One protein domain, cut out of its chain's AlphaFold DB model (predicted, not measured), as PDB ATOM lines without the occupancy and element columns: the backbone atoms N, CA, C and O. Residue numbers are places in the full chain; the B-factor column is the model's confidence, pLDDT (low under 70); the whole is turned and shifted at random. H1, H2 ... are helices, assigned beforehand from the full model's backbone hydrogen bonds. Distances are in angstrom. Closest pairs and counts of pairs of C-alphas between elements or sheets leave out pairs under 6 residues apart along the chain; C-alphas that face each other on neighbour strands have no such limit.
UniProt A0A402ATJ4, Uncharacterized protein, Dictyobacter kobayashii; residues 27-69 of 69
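AT A GLANCE: This is residues 27 to 69 of the 69 residues of an uncharacterized protein of Dictyobacter kobayashii (UniProt A0A402ATJ4). A short helix, H1, stands crosswise beside one long helix, H2, and a long looping link joins them. H2 makes the longest axis. The printed part has 43 residues, with two named helices in the order H1, H2 and no named strand: it is all helix. It is compact, with a radius of gyration of the C-alphas of 10.3 A and spans of 29 by 20 by 15 A.

IN THESE COORDINATES: Find C-alpha 27 at (170.128, -100.855, 383.408); there H1 begins, residues 27 to 35, 12.1 A long. Go on to C-alpha 51 at (182.113, -98.580, 366.275), where H2 begins; it holds residues 51 to 67 and runs 24.3 A to C-alpha 67 at (182.337, -98.137, 390.605).

HOW THE PARTS SIT: Look at Ile 30 and Leu 61: their C-alphas, the closest of H1 and H2, are 7.9 A apart. The two helices are close but not clearly touching. Their lines are about perpendicular, at 88 degrees. In H1 and H2 every O i to N i+4 pair is within hydrogen-bond range.

THE WHOLE: The two farthest C-alphas, Glu 48 and Tyr 69, are 29.6 A apart. The printed part has no cut. Residues 36 to 50 form the long link. Confidence is low, under 70, at residues 68 to 69.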
ATOM      1  N   GLU A  27     170.659 -99.722 382.645       77.69
ATOM      2  CA  GLU A  27     170.128-100.855 383.408       77.69
ATOM      3  C   GLU A  27     169.467-101.920 382.526       77.69
ATOM      4  O   GLU A  27     169.613-103.117 382.796       77.69
ATOM      5  N   ALA A  28     168.732-101.506 381.491       80.38
ATOM      6  CA  ALA A  28     168.134-102.425 380.529       80.38
ATOM      7  C   ALA A  28     169.229-103.155 379.742       80.38
ATOM      8  O   ALA A  28     169.207-104.383 379.669       80.38
ATOM      9  N   ASP A  29     170.248-102.425 379.292       79.88
ATOM     10  CA  ASP A  29     171.364-102.996 378.539       79.88
ATOM     11  C   ASP A  29     172.199-103.951 379.398       79.88
ATOM     12  O   ASP A  29     172.514-105.061 378.973       79.88
ATOM     13  N   ILE A  30     172.501-103.590 380.652       78.81
ATOM     14  CA  ILE A  30     173.184-104.483 381.601       78.81
ATOM     15  C   ILE A  30     172.361-105.757 381.829       78.81
ATOM     16  O   ILE A  30     172.922-106.855 381.901       78.81
ATOM     17  N   ARG A  31     171.032-105.643 381.934       82.19
ATOM     18  CA  ARG A  31     170.139-106.800 382.086       82.19
ATOM     19  C   ARG A  31     170.180-107.699 380.852       82.19
ATOM     20  O   ARG A  31     170.174-108.920 380.995       82.19
ATOM     21  N   GLU A  32     170.248-107.117 379.664       81.19
ATOM     22  CA  GLU A  32     170.263-107.836 378.393       81.19
ATOM     23  C   GLU A  32     171.617-108.501 378.107       81.19
ATOM     24  O   GLU A  32     171.663-109.664 377.695       81.19
ATOM     25  N   ILE A  33     172.723-107.837 378.459       81.62
ATOM     26  CA  ILE A  33     174.075-108.415 378.473       81.62
ATOM     27  C   ILE A  33     174.133-109.597 379.446       81.62
ATOM     28  O   ILE A  33     174.629-110.663 379.082       81.62
ATOM     29  N   ARG A  34     173.585-109.450 380.663       81.12
ATOM     30  CA  ARG A  34     173.503-110.552 381.640       81.12
ATOM     31  C   ARG A  34     172.659-111.714 381.124       81.12
ATOM     32  O   ARG A  34     173.063-112.860 381.279       81.12
ATOM     33  N   ARG A  35     171.513-111.433 380.492       83.12
ATOM     34  CA  ARG A  35     170.649-112.457 379.881       83.12
ATOM     35  C   ARG A  35     171.354-113.212 378.755       83.12
ATOM     36  O   ARG A  35     171.099-114.396 378.576       83.12
ATOM     37  N   SER A  36     172.226-112.528 378.023       81.94
ATOM     38  CA  SER A  36     173.015-113.096 376.924       81.94
ATOM     39  C   SER A  36     174.351-113.691 377.389       81.94
ATOM     40  O   SER A  36     175.212-113.964 376.555       81.94
ATOM     41  N   GLU A  37     174.560-113.836 378.704       79.00
ATOM     42  CA  GLU A  37     175.794-114.353 379.314       79.00
ATOM     43  C   GLU A  37     177.073-113.633 378.833       79.00
ATOM     44  O   GLU A  37     178.147-114.222 378.741       79.00
ATOM     45  N   GLY A  38     176.968-112.340 378.501       74.88
ATOM     46  CA  GLY A  38     178.079-111.535 377.982       74.88
ATOM     47  C   GLY A  38     178.339-111.658 376.472       74.88
ATOM     48  O   GLY A  38     179.132-110.886 375.942       74.88
ATOM     49  N   ASN A  39     177.645-112.546 375.752       76.88
ATOM     50  CA  ASN A  39     177.751-112.708 374.294       76.88
ATOM     51  C   ASN A  39     176.765-111.805 373.535       76.88
ATOM     52  O   ASN A  39     175.948-112.264 372.733       76.88
ATOM     53  N   LEU A  40     176.830-110.499 373.787       80.81
ATOM     54  CA  LEU A  40     175.965-109.518 373.137       80.81
ATOM     55  C   LEU A  40     176.796-108.442 372.428       80.81
ATOM     56  O   LEU A  40     177.624-107.778 373.044       80.81
ATOM     57  N   ASP A  41     176.555-108.258 371.127       81.69
ATOM     58  CA  ASP A  41     177.084-107.107 370.391       81.69
ATOM     59  C   ASP A  41     176.208-105.895 370.711       81.69
ATOM     60  O   ASP A  41     175.029-105.870 370.351       81.69
ATOM     61  N   ILE A  42     176.780-104.900 371.386       81.31
ATOM     62  CA  ILE A  42     176.055-103.703 371.822       81.31
ATOM     63  C   ILE A  42     175.453-102.917 370.652       81.31
ATOM     64  O   ILE A  42     174.401-102.300 370.792       81.31
ATOM     65  N   ARG A  43     176.044-103.024 369.457       82.50
ATOM     66  CA  ARG A  43     175.521-102.389 368.239       82.50
ATOM     67  C   ARG A  43     174.220-103.026 367.752       82.50
ATOM     68  O   ARG A  43     173.571-102.483 366.871       82.50
ATOM     69  N   LYS A  44     173.824-104.188 368.291       82.88
ATOM     70  CA  LYS A  44     172.483-104.751 368.064       82.88
ATOM     71  C   LYS A  44     171.413-104.058 368.903       82.88
ATOM     72  O   LYS A  44     170.263-104.054 368.480       82.88
ATOM     73  N   LEU A  45     171.782-103.520 370.069       80.06
ATOM     74  CA  LEU A  45     170.879-102.729 370.909       80.06
ATOM     75  C   LEU A  45     170.800-101.289 370.407       80.06
ATOM     76  O   LEU A  45     169.710-100.733 370.354       80.06
ATOM     77  N   HIS A  46     171.937-100.752 369.956       82.25
ATOM     78  CA  HIS A  46     172.063 -99.382 369.457       82.25
ATOM     79  C   HIS A  46     172.679 -99.378 368.051       82.25
ATOM     80  O   HIS A  46     173.874 -99.104 367.899       82.25
ATOM     81  N   PRO A  47     171.910 -99.754 367.010       81.38
ATOM     82  CA  PRO A  47     172.391 -99.811 365.625       81.38
ATOM     83  C   PRO A  47     172.774 -98.444 365.048       81.38
ATOM     84  O   PRO A  47     173.496 -98.381 364.055       81.38
ATOM     85  N   GLU A  48     172.311 -97.357 365.661       85.25
ATOM     86  CA  GLU A  48     172.694 -95.986 365.342       85.25
ATOM     87  C   GLU A  48     174.131 -95.638 365.760       85.25
ATOM     88  O   GLU A  48     174.683 -94.666 365.248       85.25
ATOM     89  N   MET A  49     174.751 -96.423 366.650       83.06
ATOM     90  CA  MET A  49     176.109 -96.159 367.121       83.06
ATOM     91  C   MET A  49     177.164 -96.580 366.105       83.06
ATOM     92  O   MET A  49     177.188 -97.704 365.593       83.06
ATOM     93  N   THR A  50     178.146 -95.708 365.913       88.44
ATOM     94  CA  THR A  50     179.398 -96.079 365.258       88.44
ATOM     95  C   THR A  50     180.219 -97.030 366.135       88.44
ATOM     96  O   THR A  50     180.006 -97.174 367.339       88.44
ATOM     97  N   ALA A  51     181.217 -97.688 365.536       82.94
ATOM     98  CA  ALA A  51     182.113 -98.580 366.275       82.94
ATOM     99  C   ALA A  51     182.857 -97.866 367.419       82.94
ATOM    100  O   ALA A  51     183.095 -98.476 368.460       82.94
ATOM    101  N   GLN A  52     183.199 -96.588 367.231       85.62
ATOM    102  CA  GLN A  52     183.862 -95.778 368.249       85.62
ATOM    103  C   GLN A  52     182.907 -95.455 369.405       85.62
ATOM    104  O   GLN A  52     183.238 -95.710 370.557       85.62
ATOM    105  N   GLU A  53     181.693 -94.993 369.098       84.69
ATOM    106  CA  GLU A  53     180.678 -94.681 370.114       84.69
ATOM    107  C   GLU A  53     180.273 -95.919 370.918       84.69
ATOM    108  O   GLU A  53     180.122 -95.843 372.134       84.69
ATOM    109  N   ALA A  54     180.174 -97.080 370.267       84.81
ATOM    110  CA  ALA A  54     179.924 -98.351 370.936       84.81
ATOM    111  C   ALA A  54     181.051 -98.730 371.915       84.81
ATOM    112  O   ALA A  54     180.781 -99.230 373.009       84.81
ATOM    113  N   ALA A  55     182.314 -98.487 371.546       85.56
ATOM    114  CA  ALA A  55     183.458 -98.737 372.420       85.56
ATOM    115  C   ALA A  55     183.461 -97.790 373.631       85.56
ATOM    116  O   ALA A  55     183.617 -98.247 374.765       85.56
ATOM    117  N   ASP A  56     183.218 -96.499 373.398       86.75
ATOM    118  CA  ASP A  56     183.123 -95.488 374.455       86.75
ATOM    119  C   ASP A  56     181.940 -95.779 375.398       86.75
ATOM    120  O   ASP A  56     182.062 -95.689 376.624       86.75
ATOM    121  N   TYR A  57     180.808 -96.227 374.848       86.06
ATOM    122  CA  TYR A  57     179.638 -96.651 375.612       86.06
ATOM    123  C   TYR A  57     179.931 -97.860 376.504       86.06
ATOM    124  O   TYR A  57     179.645 -97.828 377.702       86.06
ATOM    125  N   LEU A  58     180.551 -98.911 375.958       83.88
ATOM    126  CA  LEU A  58     180.946-100.091 376.732       83.88
ATOM    127  C   LEU A  58     181.934 -99.734 377.842       83.88
ATOM    128  O   LEU A  58     181.818-100.238 378.960       83.88
ATOM    129  N   GLN A  59     182.881 -98.838 377.565       84.56
ATOM    130  CA  GLN A  59     183.835 -98.378 378.564       84.56
ATOM    131  C   GLN A  59     183.140 -97.625 379.705       84.56
ATOM    132  O   GLN A  59     183.440 -97.880 380.875       84.56
ATOM    133  N   ASN A  60     182.158 -96.775 379.393       84.69
ATOM    134  CA  ASN A  60     181.316 -96.122 380.396       84.69
ATOM    135  C   ASN A  60     180.457 -97.119 381.182       84.69
ATOM    136  O   ASN A  60     180.330 -96.987 382.399       84.69
ATOM    137  N   LEU A  61     179.894 -98.127 380.519       81.69
ATOM    138  CA  LEU A  61     179.058 -99.155 381.138       81.69
ATOM    139  C   LEU A  61     179.866-100.000 382.135       81.69
ATOM    140  O   LEU A  61     179.439-100.180 383.276       81.69
ATOM    141  N   ILE A  62     181.072-100.432 381.756       80.94
ATOM    142  CA  ILE A  62     182.000-101.157 382.639       80.94
ATOM    143  C   ILE A  62     182.452-100.264 383.798       80.94
ATOM    144  O   ILE A  62     182.412-100.688 384.951       80.94
ATOM    145  N   THR A  63     182.860 -99.025 383.510       83.38
ATOM    146  CA  THR A  63     183.362 -98.091 384.530       83.38
ATOM    147  C   THR A  63     182.290 -97.764 385.562       83.38
ATOM    148  O   THR A  63     182.571 -97.793 386.758       83.38
ATOM    149  N   ASN A  64     181.053 -97.500 385.129       78.38
ATOM    150  CA  ASN A  64     179.939 -97.282 386.047       78.38
ATOM    151  C   ASN A  64     179.636 -98.546 386.857       78.38
ATOM    152  O   ASN A  64     179.526 -98.463 388.077       78.38
ATOM    153  N   HIS A  65     179.568 -99.720 386.222       76.25
ATOM    154  CA  HIS A  65     179.265-100.960 386.940       76.25
ATOM    155  C   HIS A  65     180.313-101.292 388.015       76.25
ATOM    156  O   HIS A  65     179.943-101.597 389.143       76.25
ATOM    157  N   MET A  66     181.604-101.158 387.695       74.69
ATOM    158  CA  MET A  66     182.721-101.423 388.614       74.69
ATOM    159  C   MET A  66     182.873-100.378 389.723       74.69
ATOM    160  O   MET A  66     183.551-100.634 390.707       74.69
ATOM    161  N   ARG A  67     182.306 -99.178 389.565       75.00
ATOM    162  CA  ARG A  67     182.337 -98.137 390.605       75.00
ATOM    163  C   ARG A  67     181.226 -98.316 391.638       75.00
ATOM    164  O   ARG A  67     181.343 -97.817 392.753       75.00
ATOM    165  N   HIS A  68     180.142 -98.976 391.239       63.16
ATOM    166  CA  HIS A  68     178.989 -99.267 392.086       63.16
ATOM    167  C   HIS A  68     179.092-100.610 392.829       63.16
ATOM    168  O   HIS A  68     178.239-100.879 393.676       63.16
ATOM    169  N   TYR A  69     180.106-101.425 392.529       54.09
ATOM    170  CA  TYR A  69     180.374-102.734 393.131       54.09
ATOM    171  C   TYR A  69     181.731-102.741 393.835       54.09
ATOM    172  O   TYR A  69     181.849-103.448 394.860       54.09
TER     173      TYR A  69